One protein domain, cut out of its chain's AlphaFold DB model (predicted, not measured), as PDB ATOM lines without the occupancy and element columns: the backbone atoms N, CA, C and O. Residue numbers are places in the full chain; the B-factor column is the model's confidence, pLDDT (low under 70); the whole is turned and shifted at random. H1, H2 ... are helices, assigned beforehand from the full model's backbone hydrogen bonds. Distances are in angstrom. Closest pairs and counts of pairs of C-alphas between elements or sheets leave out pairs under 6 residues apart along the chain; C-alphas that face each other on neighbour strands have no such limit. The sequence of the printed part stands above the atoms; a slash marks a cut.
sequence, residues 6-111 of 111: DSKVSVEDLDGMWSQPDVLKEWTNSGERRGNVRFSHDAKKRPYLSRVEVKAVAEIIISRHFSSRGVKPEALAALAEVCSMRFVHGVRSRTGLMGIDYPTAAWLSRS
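AT A GLANCE: This is residues 6 to 111 of the 111 residues of an uncharacterized protein of Aegilops tauschii subsp. strangulata (UniProt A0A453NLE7). Three helices, H1, H2 and H4, pack on a fourth, H3, each at a steep tilt to it, in a small cluster, and a fifth short helix, H5, touches none of them and sticks out with residues 102 to 107 at one end of the long axis. H3, the longest helix, makes the middle of the cluster: H1 and H2, which meet at a corner, pack on it, and H4 crosses it elsewhere, while two long loops, residues 30 to 50 and 85 to 101, link H2 to H3 and H4 to H5. The printed part has 106 residues with five named helices, H1 to H5 in that order along the chain, and no named strand; the class is all helix, though under half of the residues, 52 of 106, are in named elements. The whole is compact, with a radius of gyration of the C-alphas of 14.1 A, and its C-alphas span 41 by 35 by 23 A.

HOW THE PARTS SIT: H1, residues 11 to 19, and H2, residues 21 to 29, only just touch, only at the corner by their link, with 3 pairs of C-alphas within 8 A. Their closest C-alphas, those of Trp 18 and Leu 24, are 5.3 A apart, and the two helices are about perpendicular at 88 degrees. H3, residues 51 to 65, is the hub and touches three helices. It touches H1 at a steep tilt of 57 degrees, opposite ways, with the closest C-alphas, those of Met 17 and Ala 56, 6.3 A apart. With residues 52 to 56 alone it touches H2, at a steep tilt of 40 degrees, opposite ways; the closest C-alphas, those of Val 23 and Val 52, are 6.1 A apart, and H2 and H3 form a helical hairpin. H4, residues 73 to 84, touches H3 at a steep tilt of 60 degrees, opposite ways, with the C-alphas of Ala 58 and Pro 73 the closest at 5.0 A. H5, residues 102 to 108, touches no helix and is apart from H1, H2, H3 and H4. In H1, H2, H3, H4 and H5 every O i to N i+4 pair is within hydrogen-bond range.

IN THESE COORDINATES: H1 runs from Val 11, C-alpha at (80.554, 63.576, 148.622), to Ser 19, over 12.1 A. H2 runs from Pro 21 to Asn 29, over 12.2 A. H3 begins at Arg 51, C-alpha at (70.921, 63.463, 167.624), and ends at His 65, 21.0 A away. H4 spans 16.3 A from Pro 73 to Ser 84. H5 spans 9.8 A from Tyr 102 to Leu 108, C-alpha at (77.699, 86.750, 161.220).

THE WHOLE: The two C-alphas farthest apart, those of Gly 31 and Ser 111, are 41.8 A apart. The printed part has no cut. The long link from H2 to H3 has 21 residues, among which residues 40 to 41 pair antiparallel with 47 to 48. The long link from H4 to H5 has 17, among which 90 to 91 pair antiparallel with 94 to 95. Residues 102 to 107 of H5 stand free. The mean pLDDT of the printed part is 93.3, and residue 111, the chain's last, is under 70.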
ATOM      1  N   ASP A   6      72.478  62.232 149.978       91.94
ATOM      2  CA  ASP A   6      73.253  62.204 148.725       91.94
ATOM      3  C   ASP A   6      72.792  63.237 147.685       91.94
ATOM      4  O   ASP A   6      73.554  63.627 146.810       91.94
ATOM      5  N   SER A   7      71.553  63.730 147.796       91.38
ATOM      6  CA  SER A   7      71.016  64.789 146.927       91.38
ATOM      7  C   SER A   7      71.193  66.211 147.476       91.38
ATOM      8  O   SER A   7      70.783  67.174 146.825       91.38
ATOM      9  N   LYS A   8      71.692  66.351 148.710       90.62
ATOM     10  CA  LYS A   8      71.710  67.611 149.474       90.62
ATOM     11  C   LYS A   8      73.085  68.033 149.962       90.62
ATOM     12  O   LYS A   8      73.246  69.214 150.251       90.62
ATOM     13  N   VAL A   9      74.034  67.112 150.068       90.69
ATOM     14  CA  VAL A   9      75.384  67.399 150.566       90.69
ATOM     15  C   VAL A   9      76.435  66.898 149.584       90.69
ATOM     16  O   VAL A   9      76.131  66.086 148.709       90.69
ATOM     17  N   SER A  10      77.658  67.412 149.698       92.00
ATOM     18  CA  SER A  10      78.757  66.962 148.846       92.00
ATOM     19  C   SER A  10      79.217  65.550 149.228       92.00
ATOM     20  O   SER A  10      78.907  65.046 150.313       92.00
ATOM     21  N   VAL A  11      79.981  64.904 148.344       92.50
ATOM     22  CA  VAL A  11      80.554  63.576 148.622       92.50
ATOM     23  C   VAL A  11      81.487  63.642 149.833       92.50
ATOM     24  O   VAL A  11      81.445  62.764 150.686       92.50
ATOM     25  N   GLU A  12      82.252  64.725 149.967       93.25
ATOM     26  CA  GLU A  12      83.184  64.945 151.077       93.25
ATOM     27  C   GLU A  12      82.459  65.108 152.421       93.25
ATOM     28  O   GLU A  12      82.963  64.682 153.461       93.25
ATOM     29  N   ASP A  13      81.280  65.737 152.431       93.44
ATOM     30  CA  ASP A  13      80.434  65.837 153.625       93.44
ATOM     31  C   ASP A  13      79.858  64.476 154.014       93.44
ATOM     32  O   ASP A  13      79.902  64.095 155.185       93.44
ATOM     33  N   LEU A  14      79.365  63.715 153.033       95.00
ATOM     34  CA  LEU A  14      78.856  62.361 153.249       95.00
ATOM     35  C   LEU A  14      79.936  61.406 153.743       95.00
ATOM     36  O   LEU A  14      79.687  60.642 154.672       95.00
ATOM     37  N   ASP A  15      81.136  61.459 153.174       95.50
ATOM     38  CA  ASP A  15      82.273  60.681 153.657       95.50
ATOM     39  C   ASP A  15      82.662  61.087 155.079       95.50
ATOM     40  O   ASP A  15      82.924  60.216 155.913       95.50
ATOM     41  N   GLY A  16      82.606  62.385 155.391       96.12
ATOM     42  CA  GLY A  16      82.743  62.889 156.755       96.12
ATOM     43  C   GLY A  16      81.734  62.239 157.705       96.12
ATOM     44  O   GLY A  16      82.124  61.722 158.751       96.12
ATOM     45  N   MET A  17      80.459  62.179 157.316       97.44
ATOM     46  CA  MET A  17      79.410  61.519 158.099       97.44
ATOM     47  C   MET A  17      79.669  60.014 158.256       97.44
ATOM     48  O   MET A  17      79.609  59.498 159.367       97.44
ATOM     49  N   TRP A  18      80.029  59.302 157.184       97.12
ATOM     50  CA  TRP A  18      80.342  57.867 157.246       97.12
ATOM     51  C   TRP A  18      81.596  57.539 158.065       97.12
ATOM     52  O   TRP A  18      81.729  56.408 158.531       97.12
ATOM     53  N   SER A  19      82.518  58.491 158.226       96.62
ATOM     54  CA  SER A  19      83.716  58.314 159.053       96.62
ATOM     55  C   SER A  19      83.428  58.382 160.558       96.62
ATOM     56  O   SER A  19      84.236  57.908 161.356       96.62
ATOM     57  N   GLN A  20      82.271  58.925 160.952       97.31
ATOM     58  CA  GLN A  20      81.877  59.058 162.351       97.31
ATOM     59  C   GLN A  20      81.338  57.721 162.889       97.31
ATOM     60  O   GLN A  20      80.326  57.235 162.376       97.31
ATOM     61  N   PRO A  21      81.948  57.114 163.931       97.50
ATOM     62  CA  PRO A  21      81.588  55.765 164.382       97.50
ATOM     63  C   PRO A  21      80.114  55.608 164.770       97.50
ATOM     64  O   PRO A  21      79.480  54.606 164.429       97.50
ATOM     65  N   ASP A  22      79.555  56.612 165.448       98.00
ATOM     66  CA  ASP A  22      78.158  56.588 165.882       98.00
ATOM     67  C   ASP A  22      77.193  56.706 164.694       98.00
ATOM     68  O   ASP A  22      76.180  56.004 164.659       98.00
ATOM     69  N   VAL A  23      77.527  57.525 163.690       98.19
ATOM     70  CA  VAL A  23      76.738  57.662 162.454       98.19
ATOM     71  C   VAL A  23      76.806  56.378 161.640       98.19
ATOM     72  O   VAL A  23      75.768  55.846 161.256       98.19
ATOM     73  N   LEU A  24      78.009  55.833 161.427       97.94
ATOM     74  CA  LEU A  24      78.209  54.564 160.729       97.94
ATOM     75  C   LEU A  24      77.347  53.464 161.354       97.94
ATOM     76  O   LEU A  24      76.661  52.733 160.639       97.94
ATOM     77  N   LYS A  25      77.349  53.368 162.686       98.31
ATOM     78  CA  LYS A  25      76.529  52.406 163.423       98.31
ATOM     79  C   LYS A  25      75.032  52.666 163.237       98.31
ATOM     80  O   LYS A  25      74.295  51.727 162.947       98.31
ATOM     81  N   GLU A  26      74.575  53.906 163.400       98.25
ATOM     82  CA  GLU A  26      73.158  54.274 163.274       98.25
ATOM     83  C   GLU A  26      72.612  54.002 161.866       98.25
ATOM     84  O   GLU A  26      71.572  53.353 161.711       98.25
ATOM     85  N   TRP A  27      73.336  54.440 160.838       97.81
ATOM     86  CA  TRP A  27      72.969  54.247 159.439       97.81
ATOM     87  C   TRP A  27      72.995  52.770 159.044       97.81
ATOM     88  O   TRP A  27      72.035  52.289 158.440       97.81
ATOM     89  N   THR A  28      74.016  52.015 159.468       97.31
ATOM     90  CA  THR A  28      74.091  50.563 159.222       97.31
ATOM     91  C   THR A  28      72.918  49.821 159.865       97.31
ATOM     92  O   THR A  28      72.264  49.015 159.206       97.31
ATOM     93  N   ASN A  29      72.596  50.128 161.125       97.62
ATOM     94  CA  ASN A  29      71.469  49.515 161.835       97.62
ATOM     95  C   ASN A  29      70.113  49.857 161.203       97.62
ATOM     96  O   ASN A  29      69.168  49.077 161.301       97.62
ATOM     97  N   SER A  30      70.025  51.013 160.545       95.50
ATOM     98  CA  SER A  30      68.830  51.468 159.828       95.50
ATOM     99  C   SER A  30      68.754  50.936 158.388       95.50
ATOM    100  O   SER A  30      67.773  51.188 157.686       95.50
ATOM    101  N   GLY A  31      69.764  50.177 157.942       96.25
ATOM    102  CA  GLY A  31      69.842  49.606 156.597       96.25
ATOM    103  C   GLY A  31      70.207  50.611 155.500       96.25
ATOM    104  O   GLY A  31      70.028  50.304 154.318       96.25
ATOM    105  N   GLU A  32      70.704  51.794 155.864       96.38
ATOM    106  CA  GLU A  32      71.160  52.807 154.912       96.38
ATOM    107  C   GLU A  32      72.475  52.374 154.249       96.38
ATOM    108  O   GLU A  32      73.278  51.626 154.815       96.38
ATOM    109  N   ARG A  33      72.705  52.833 153.015       94.25
ATOM    110  CA  ARG A  33      73.891  52.484 152.221       94.25
ATOM    111  C   ARG A  33      74.484  53.737 151.596       94.25
ATOM    112  O   ARG A  33      73.749  54.660 151.255       94.25
ATOM    113  N   ARG A  34      75.806  53.753 151.399       92.44
ATOM    114  CA  ARG A  34      76.491  54.810 150.632       92.44
ATOM    115  C   ARG A  34      75.818  54.980 149.263       92.44
ATOM    116  O   ARG A  34      75.579  53.982 148.585       92.44
ATOM    117  N   GLY A  35      75.504  56.218 148.878       89.56
ATOM    118  CA  GLY A  35      74.771  56.533 147.647       89.56
ATOM    119  C   GLY A  35      73.244  56.518 147.789       89.56
ATOM    120  O   GLY A  35      72.547  56.799 146.815       89.56
ATOM    121  N   ASN A  36      72.703  56.149 148.956       91.25
ATOM    122  CA  ASN A  36      71.265  56.052 149.190       91.25
ATOM    123  C   ASN A  36      70.922  56.191 150.683       91.25
ATOM    124  O   ASN A  36      70.304  55.295 151.262       91.25
ATOM    125  N   VAL A  37      71.348  57.288 151.313       95.31
ATOM    126  CA  VAL A  37      71.077  57.573 152.727       95.31
ATOM    127  C   VAL A  37      69.876  58.498 152.847       95.31
ATOM    128  O   VAL A  37      69.880  59.640 152.378       95.31
ATOM    129  N   ARG A  38      68.817  58.022 153.492       95.50
ATOM    130  CA  ARG A  38      67.596  58.803 153.732       95.50
ATOM    131  C   ARG A  38      67.757  59.712 154.945       95.50
ATOM    132  O   ARG A  38      68.349  59.326 155.944       95.50
ATOM    133  N   PHE A  39      67.141  60.893 154.899       95.44
ATOM    134  CA  PHE A  39      66.920  61.663 156.126       95.44
ATOM    135  C   PHE A  39      65.919  60.946 157.041       95.44
ATOM    136  O   PHE A  39      64.972  60.304 156.569       95.44
ATOM    137  N   SER A  40      66.068  61.122 158.356       95.25
ATOM    138  CA  SER A  40      65.046  60.705 159.319       95.25
ATOM    139  C   SER A  40      63.754  61.503 159.113       95.25
ATOM    140  O   SER A  40      63.788  62.663 158.708       95.25
ATOM    141  N   HIS A  41      62.595  60.891 159.376       94.94
ATOM    142  CA  HIS A  41      61.287  61.521 159.169       94.94
ATOM    143  C   HIS A  41      60.394  61.376 160.394       94.94
ATOM    144  O   HIS A  41      60.290  60.292 160.967       94.94
ATOM    145  N   ASP A  42      59.728  62.461 160.789       93.94
ATOM    146  CA  ASP A  42      58.766  62.410 161.891       93.94
ATOM    147  C   ASP A  42      57.440  61.748 161.459       93.94
ATOM    148  O   ASP A  42      57.243  61.369 160.298       93.94
ATOM    149  N   ALA A  43      56.483  61.649 162.388       93.94
ATOM    150  CA  ALA A  43      55.153  61.101 162.106       93.94
ATOM    151  C   ALA A  43      54.406  61.848 160.978       93.94
ATOM    152  O   ALA A  43      53.545  61.271 160.319       93.94
ATOM    153  N   LYS A  44      54.757  63.116 160.722       93.38
ATOM    154  CA  LYS A  44      54.200  63.962 159.655       93.38
ATOM    155  C   LYS A  44      55.062  63.966 158.388       93.38
ATOM    156  O   LYS A  44      54.832  64.790 157.508       93.38
ATOM    157  N   LYS A  45      56.042  63.061 158.278       93.00
ATOM    158  CA  LYS A  45      56.981  62.964 157.149       93.00
ATOM    159  C   LYS A  45      57.798  64.243 156.923       93.00
ATOM    160  O   LYS A  45      58.159  64.551 155.790       93.00
ATOM    161  N   ARG A  46      58.122  64.975 157.989       93.00
ATOM    162  CA  ARG A  46      59.061  66.102 157.937       93.00
ATOM    163  C   ARG A  46      60.488  65.593 158.151       93.00
ATOM    164  O   ARG A  46      60.697  64.868 159.129       93.00
ATOM    165  N   PRO A  47      61.449  65.957 157.283       95.38
ATOM    166  CA  PRO A  47      62.825  65.507 157.413       95.38
ATOM    167  C   PRO A  47      63.517  66.199 158.589       95.38
ATOM    168  O   PRO A  47      63.446  67.424 158.741       95.38
ATOM    169  N   TYR A  48      64.206  65.417 159.407       96.31
ATOM    170  CA  TYR A  48      65.002  65.896 160.529       96.31
ATOM    171  C   TYR A  48      66.315  65.119 160.624       96.31
ATOM    172  O   TYR A  48      66.454  64.050 160.032       96.31
ATOM    173  N   LEU A  49      67.263  65.668 161.378       97.31
ATOM    174  CA  LEU A  49      68.501  64.982 161.730       97.31
ATOM    175  C   LEU A  49      68.369  64.296 163.085       97.31
ATOM    176  O   LEU A  49      67.921  64.926 164.045       97.31
ATOM    177  N   SER A  50      68.788  63.041 163.211       97.31
ATOM    178  CA  SER A  50      68.950  62.360 164.497       97.31
ATOM    179  C   SER A  50      69.927  63.126 165.413       97.31
ATOM    180  O   SER A  50      70.640  64.031 164.983       97.31
ATOM    181  N   ARG A  51      69.960  62.809 166.713       97.25
ATOM    182  CA  ARG A  51      70.921  63.463 167.624       97.25
ATOM    183  C   ARG A  51      72.363  63.109 167.263       97.25
ATOM    184  O   ARG A  51      73.240  63.956 167.399       97.25
ATOM    185  N   VAL A  52      72.573  61.884 166.787       97.62
ATOM    186  CA  VAL A  52      73.864  61.393 166.303       97.62
ATOM    187  C   VAL A  52      74.269  62.160 165.044       97.62
ATOM    188  O   VAL A  52      75.360  62.722 164.996       97.62
ATOM    189  N   GLU A  53      73.356  62.285 164.080       97.88
ATOM    190  CA  GLU A  53      73.591  63.027 162.838       97.88
ATOM    191  C   GLU A  53      73.902  64.506 163.101       97.88
ATOM    192  O   GLU A  53      74.865  65.037 162.556       97.88
ATOM    193  N   VAL A  54      73.139  65.186 163.968       97.69
ATOM    194  CA  VAL A  54      73.399  66.601 164.297       97.69
ATOM    195  C   VAL A  54      74.766  66.794 164.939       97.69
ATOM    196  O   VAL A  54      75.460  67.755 164.605       97.69
ATOM    197  N   LYS A  55      75.153  65.910 165.864       97.31
ATOM    198  CA  LYS A  55      76.459  65.995 166.522       97.31
ATOM    199  C   LYS A  55      77.587  65.849 165.498       97.31
ATOM    200  O   LYS A  55      78.489  66.681 165.481       97.31
ATOM    201  N   ALA A  56      77.488  64.868 164.602       97.69
ATOM    202  CA  ALA A  56      78.457  64.666 163.530       97.69
ATOM    203  C   ALA A  56      78.544  65.874 162.584       97.69
ATOM    204  O   ALA A  56      79.640  66.355 162.300       97.69
ATOM    205  N   VAL A  57      77.403  66.430 162.162       96.56
ATOM    206  CA  VAL A  57      77.369  67.662 161.355       96.56
ATOM    207  C   VAL A  57      78.070  68.812 162.083       96.56
ATOM    208  O   VAL A  57      78.869  69.525 161.477       96.56
ATOM    209  N   ALA A  58      77.821  68.988 163.384       96.12
ATOM    210  CA  ALA A  58      78.472  70.027 164.177       96.12
ATOM    211  C   ALA A  58      79.997  69.833 164.254       96.12
ATOM    212  O   ALA A  58      80.741  70.795 164.070       96.12
ATOM    213  N   GLU A  59      80.472  68.605 164.474       95.75
ATOM    214  CA  GLU A  59      81.903  68.274 164.494       95.75
ATOM    215  C   GLU A  59      82.585  68.536 163.143       95.75
ATOM    216  O   GLU A  59      83.663  69.134 163.092       95.75
ATOM    217  N   ILE A  60      81.941  68.154 162.036       95.06
ATOM    218  CA  ILE A  60      82.450  68.398 160.679       95.06
ATOM    219  C   ILE A  60      82.542  69.904 160.411       95.06
ATOM    220  O   ILE A  60      83.581  70.393 159.967       95.06
ATOM    221  N   ILE A  61      81.497  70.667 160.739       93.44
ATOM    222  CA  ILE A  61      81.486  72.122 160.541       93.44
ATOM    223  C   ILE A  61      82.559  72.802 161.399       93.44
ATOM    224  O   ILE A  61      83.292  73.659 160.901       93.44
ATOM    225  N   ILE A  62      82.685  72.426 162.676       93.94
ATOM    226  CA  ILE A  62      83.688  73.020 163.567       93.94
ATOM    227  C   ILE A  62      85.097  72.699 163.091       93.94
ATOM    228  O   ILE A  62      85.911  73.611 162.991       93.94
ATOM    229  N   SER A  63      85.392  71.436 162.780       93.12
ATOM    230  CA  SER A  63      86.739  71.040 162.356       93.12
ATOM    231  C   SER A  63      87.194  71.791 161.101       93.12
ATOM    232  O   SER A  63      88.357  72.182 161.016       93.12
ATOM    233  N   ARG A  64      86.275  72.064 160.166       91.12
ATOM    234  CA  ARG A  64      86.577  72.763 158.910       91.12
ATOM    235  C   ARG A  64      86.623  74.282 159.026       91.12
ATOM    236  O   ARG A  64      87.453  74.906 158.372       91.12
ATOM    237  N   HIS A  65      85.740  74.886 159.820       89.88
ATOM    238  CA  HIS A  65      85.529  76.341 159.786       89.88
ATOM    239  C   HIS A  65      85.849  77.056 161.101       89.88
ATOM    240  O   HIS A  65      86.099  78.261 161.100       89.88
ATOM    241  N   PHE A  66      85.850  76.339 162.226       89.25
ATOM    242  CA  PHE A  66      85.922  76.930 163.566       89.25
ATOM    243  C   PHE A  66      86.951  76.253 164.479       89.25
ATOM    244  O   PHE A  66      86.893  76.434 165.697       89.25
ATOM    245  N   SER A  67      87.910  75.511 163.919       89.19
ATOM    246  CA  SER A  67      88.882  74.710 164.679       89.19
ATOM    247  C   SER A  67      89.707  75.536 165.670       89.19
ATOM    248  O   SER A  67      90.020  75.059 166.757       89.19
ATOM    249  N   SER A  68      89.989  76.801 165.352       89.88
ATOM    250  CA  SER A  68      90.704  77.739 166.228       89.88
ATOM    251  C   SER A  68      89.804  78.567 167.152       89.88
ATOM    252  O   SER A  68      90.313  79.320 167.978       89.88
ATOM    253  N   ARG A  69      88.471  78.461 167.038       85.50
ATOM    254  CA  ARG A  69      87.518  79.343 167.742       85.50
ATOM    255  C   ARG A  69      86.961  78.764 169.047       85.50
ATOM    256  O   ARG A  69      86.103  79.388 169.663       85.50
ATOM    257  N   GLY A  70      87.405  77.576 169.468       89.25
ATOM    258  CA  GLY A  70      86.983  76.956 170.735       89.25
ATOM    259  C   GLY A  70      85.484  76.627 170.822       89.25
ATOM    260  O   GLY A  70      84.957  76.432 171.917       89.25
ATOM    261  N   VAL A  71      84.786  76.578 169.682       91.81
ATOM    262  CA  VAL A  71      83.358  76.251 169.620       91.81
ATOM    263  C   VAL A  71      83.184  74.757 169.866       91.81
ATOM    264  O   VAL A  71      83.807  73.936 169.198       91.81
ATOM    265  N   LYS A  72      82.323  74.399 170.821       94.19
ATOM    266  CA  LYS A  72      82.027  73.000 171.140       94.19
ATOM    267  C   LYS A  72      80.914  72.448 170.237       94.19
ATOM    268  O   LYS A  72      79.889  73.127 170.102       94.19
ATOM    269  N   PRO A  73      81.044  71.232 169.673       94.81
ATOM    270  CA  PRO A  73      79.993  70.612 168.859       94.81
ATOM    271  C   PRO A  73      78.650  70.502 169.576       94.81
ATOM    272  O   PRO A  73      77.600  70.719 168.974       94.81
ATOM    273  N   GLU A  74      78.675  70.261 170.885       95.31
ATOM    274  CA  GLU A  74      77.480  70.162 171.718       95.31
ATOM    275  C   GLU A  74      76.680  71.468 171.739       95.31
ATOM    276  O   GLU A  74      75.454  71.428 171.804       95.31
ATOM    277  N   ALA A  75      77.343  72.625 171.642       94.44
ATOM    278  CA  ALA A  75      76.661  73.917 171.608       94.44
ATOM    279  C   ALA A  75      75.878  74.094 170.298       94.44
ATOM    280  O   ALA A  75      74.707  74.469 170.320       94.44
ATOM    281  N   LEU A  76      76.496  73.763 169.159       94.00
ATOM    282  CA  LEU A  76      75.841  73.771 167.848       94.00
ATOM    283  C   LEU A  76      74.686  72.762 167.789       94.00
ATOM    284  O   LEU A  76      73.599  73.091 167.309       94.00
ATOM    285  N   ALA A  77      74.885  71.566 168.343       96.06
ATOM    286  CA  ALA A  77      73.841  70.552 168.417       96.06
ATOM    287  C   ALA A  77      72.664  70.978 169.310       96.06
ATOM    288  O   ALA A  77      71.503  70.790 168.936       96.06
ATOM    289  N   ALA A  78      72.940  71.603 170.457       95.81
ATOM    290  CA  ALA A  78      71.912  72.139 171.347       95.81
ATOM    291  C   ALA A  78      71.111  73.268 170.680       95.81
ATOM    292  O   ALA A  78      69.884  73.294 170.785       95.81
ATOM    293  N   LEU A  79      71.776  74.160 169.937       94.44
ATOM    294  CA  LEU A  79      71.094  75.184 169.142       94.44
ATOM    295  C   LEU A  79      70.164  74.551 168.102       94.44
ATOM    296  O   LEU A  79      69.031  75.003 167.957       94.44
ATOM    297  N   ALA A  80      70.585  73.475 167.431       96.00
ATOM    298  CA  ALA A  80      69.719  72.770 166.491       96.00
ATOM    299  C   ALA A  80      68.479  72.144 167.163       96.00
ATOM    300  O   ALA A  80      67.374  72.228 166.622       96.00
ATOM    301  N   GLU A  81      68.624  71.573 168.361       94.81
ATOM    302  CA  GLU A  81      67.488  71.056 169.142       94.81
ATOM    303  C   GLU A  81      66.493  72.179 169.486       94.81
ATOM    304  O   GLU A  81      65.295  72.053 169.236       94.81
ATOM    305  N   VAL A  82      66.985  73.302 170.019       94.62
ATOM    306  CA  VAL A  82      66.142  74.386 170.553       94.62
ATOM    307  C   VAL A  82      65.523  75.246 169.446       94.62
ATOM    308  O   VAL A  82      64.361  75.658 169.540       94.62
ATOM    309  N   CYS A  83      66.279  75.544 168.390       94.19
ATOM    310  CA  CYS A  83      65.836  76.459 167.342       94.19
ATOM    311  C   CYS A  83      64.924  75.789 166.315       94.19
ATOM    312  O   CYS A  83      63.951  76.409 165.876       94.19
ATOM    313  N   SER A  84      65.219  74.541 165.941       95.31
ATOM    314  CA  SER A  84      64.552  73.865 164.826       95.31
ATOM    315  C   SER A  84      63.992  72.490 165.162       95.31
ATOM    316  O   SER A  84      63.429  71.850 164.278       95.31
ATOM    317  N   MET A  85      64.142  71.996 166.397       95.31
ATOM    318  CA  MET A  85      63.862  70.589 166.720       95.31
ATOM    319  C   MET A  85      64.603  69.623 165.776       95.31
ATOM    320  O   MET A  85      64.113  68.531 165.492       95.31
ATOM    321  N   ARG A  86      65.764  70.054 165.253       96.19
ATOM    322  CA  ARG A  86      66.576  69.368 164.235       96.19
ATOM    323  C   ARG A  86      65.889  69.160 162.879       96.19
ATOM    324  O   ARG A  86      66.382  68.375 162.067       96.19
ATOM    325  N   PHE A  87      64.778  69.842 162.598       95.88
ATOM    326  CA  PHE A  87      64.164  69.801 161.271       95.88
ATOM    327  C   PHE A  87      65.076  70.474 160.248       95.88
ATOM    328  O   PHE A  87      65.489  71.618 160.431       95.88
ATOM    329  N   VAL A  88      65.333  69.786 159.133       92.75
ATOM    330  CA  VAL A  88      66.260  70.251 158.083       92.75
ATOM    331  C   VAL A  88      65.843  71.618 157.538       92.75
ATOM    332  O   VAL A  88      66.681  72.473 157.270       92.75
ATOM    333  N   HIS A  89      64.536  71.849 157.419       91.62
ATOM    334  CA  HIS A  89      63.978  73.105 156.915       91.62
ATOM    335  C   HIS A  89      63.682  74.140 158.011       91.62
ATOM    336  O   HIS A  89      63.269  75.252 157.695       91.62
ATOM    337  N   GLY A  90      63.922  73.815 159.282       92.69
ATOM    338  CA  GLY A  90      63.583  74.686 160.402       92.69
ATOM    339  C   GLY A  90      62.116  74.605 160.837       92.69
ATOM    340  O   GLY A  90      61.382  73.678 160.481       92.69
ATOM    341  N   VAL A  91      61.687  75.570 161.657       91.25
ATOM    342  CA  VAL A  91      60.340  75.620 162.252       91.25
ATOM    343  C   VAL A  91      59.786  77.040 162.200       91.25
ATOM    344  O   VAL A  91      60.392  77.974 162.726       91.25
ATOM    345  N   ARG A  92      58.570  77.191 161.655       85.88
ATOM    346  CA  ARG A  92      57.891  78.490 161.480       85.88
ATOM    347  C   ARG A  92      58.768  79.454 160.665       85.88
ATOM    348  O   ARG A  92      59.163  79.104 159.563       85.88
ATOM    349  N   SER A  93      59.056  80.641 161.197       82.44
ATOM    350  CA  SER A  93      59.894  81.670 160.572       82.44
ATOM    351  C   SER A  93      61.399  81.430 160.731       82.44
ATOM    352  O   SER A  93      62.190  82.182 160.173       82.44
ATOM    353  N   ARG A  94      61.812  80.412 161.498       84.50
ATOM    354  CA  ARG A  94      63.223  80.101 161.749       84.50
ATOM    355  C   ARG A  94      63.702  79.048 160.759       84.50
ATOM    356  O   ARG A  94      63.304  77.890 160.864       84.50
ATOM    357  N   THR A  95      64.544  79.465 159.819       88.88
ATOM    358  CA  THR A  95      65.026  78.635 158.707       88.88
ATOM    359  C   THR A  95      66.215  77.764 159.106       88.88
ATOM    360  O   THR A  95      67.137  78.212 159.787       88.88
ATOM    361  N   GLY A  96      66.210  76.519 158.625       91.38
ATOM    362  CA  GLY A  96      67.326  75.588 158.779       91.38
ATOM    363  C   GLY A  96      67.551  75.113 160.215       91.38
ATOM    364  O   GLY A  96      66.787  75.428 161.130       91.38
ATOM    365  N   LEU A  97      68.633  74.356 160.418       93.12
ATOM    366  CA  LEU A  97      68.929  73.720 161.705       93.12
ATOM    367  C   LEU A  97      69.151  74.735 162.827       93.12
ATOM    368  O   LEU A  97      68.619  74.568 163.919       93.12
ATOM    369  N   MET A  98      69.888  75.812 162.559       92.06
ATOM    370  CA  MET A  98      70.191  76.822 163.576       92.06
ATOM    371  C   MET A  98      69.089  77.875 163.742       92.06
ATOM    372  O   MET A  98      69.162  78.690 164.657       92.06
ATOM    373  N   GLY A  99      68.060  77.863 162.888       91.19
ATOM    374  CA  GLY A  99      66.981  78.844 162.938       91.19
ATOM    375  C   GLY A  99      67.437  80.280 162.670       91.19
ATOM    376  O   GLY A  99      66.830  81.208 163.200       91.19
ATOM    377  N   ILE A 100      68.508  80.444 161.890       90.06
ATOM    378  CA  ILE A 100      69.115  81.729 161.537       90.06
ATOM    379  C   ILE A 100      68.663  82.080 160.120       90.06
ATOM    380  O   ILE A 100      68.818  81.280 159.196       90.06
ATOM    381  N   ASP A 101      68.084  83.265 159.948       89.50
ATOM    382  CA  ASP A 101      67.706  83.762 158.629       89.50
ATOM    383  C   ASP A 101      68.925  84.256 157.832       89.50
ATOM    384  O   ASP A 101      70.024  84.452 158.357       89.50
ATOM    385  N   TYR A 102      68.740  84.440 156.526       87.69
ATOM    386  CA  TYR A 102      69.832  84.854 155.652       87.69
ATOM    387  C   TYR A 102      70.466  86.202 156.056       87.69
ATOM    388  O   TYR A 102      71.695  86.261 156.112       87.69
ATOM    389  N   PRO A 103      69.701  87.267 156.388       91.00
ATOM    390  CA  PRO A 103      70.288  88.527 156.847       91.00
ATOM    391  C   PRO A 103      71.197  88.366 158.072       91.00
ATOM    392  O   PRO A 103      72.309  88.900 158.080       91.00
ATOM    393  N   THR A 104      70.768  87.592 159.074       91.06
ATOM    394  CA  THR A 104      71.559  87.347 160.286       91.06
ATOM    395  C   THR A 104      72.796  86.507 159.975       91.06
ATOM    396  O   THR A 104      73.890  86.830 160.440       91.06
ATOM    397  N   ALA A 105      72.665  85.473 159.139       89.00
ATOM    398  CA  ALA A 105      73.796  84.651 158.709       89.00
ATOM    399  C   ALA A 105      74.846  85.470 157.936       89.00
ATOM    400  O   ALA A 105      76.041  85.341 158.191       89.00
ATOM    401  N   ALA A 106      74.405  86.360 157.042       90.44
ATOM    402  CA  ALA A 106      75.286  87.235 156.275       90.44
ATOM    403  C   ALA A 106      75.999  88.274 157.156       90.44
ATOM    404  O   ALA A 106      77.121  88.675 156.856       90.44
ATOM    405  N   TRP A 107      75.360  88.741 158.232       93.62
ATOM    406  CA  TRP A 107      76.018  89.590 159.228       93.62
ATOM    407  C   TRP A 107      77.087  88.816 160.013       93.62
ATOM    408  O   TRP A 107      78.228  89.277 160.095       93.62
ATOM    409  N   LEU A 108      76.757  87.615 160.503       86.56
ATOM    410  CA  LEU A 108      77.699  86.750 161.220       86.56
ATOM    411  C   LEU A 108      78.920  86.382 160.370       86.56
ATOM    412  O   LEU A 108      80.029  86.375 160.885       86.56
ATOM    413  N   SER A 109      78.747  86.115 159.072       83.88
ATOM    414  CA  SER A 109      79.860  85.714 158.198       83.88
ATOM    415  C   SER A 109      80.878  86.827 157.934       83.88
ATOM    416  O   SER A 109      81.977  86.544 157.467       83.88
ATOM    417  N   ARG A 110      80.508  88.092 158.170       83.31
ATOM    418  CA  ARG A 110      81.406  89.253 158.041       83.31
ATOM    419  C   ARG A 110      82.137  89.595 159.343       83.31
ATOM    420  O   ARG A 110      82.961  90.505 159.323       83.31
ATOM    421  N   SER A 111      81.788  88.926 160.442       69.69
ATOM    422  CA  SER A 111      82.273  89.204 161.800       69.69
ATOM    423  C   SER A 111      83.405  88.254 162.197       69.69
ATOM    424  O   SER A 111      84.369  88.734 162.826       69.69
TER     425      SER A 111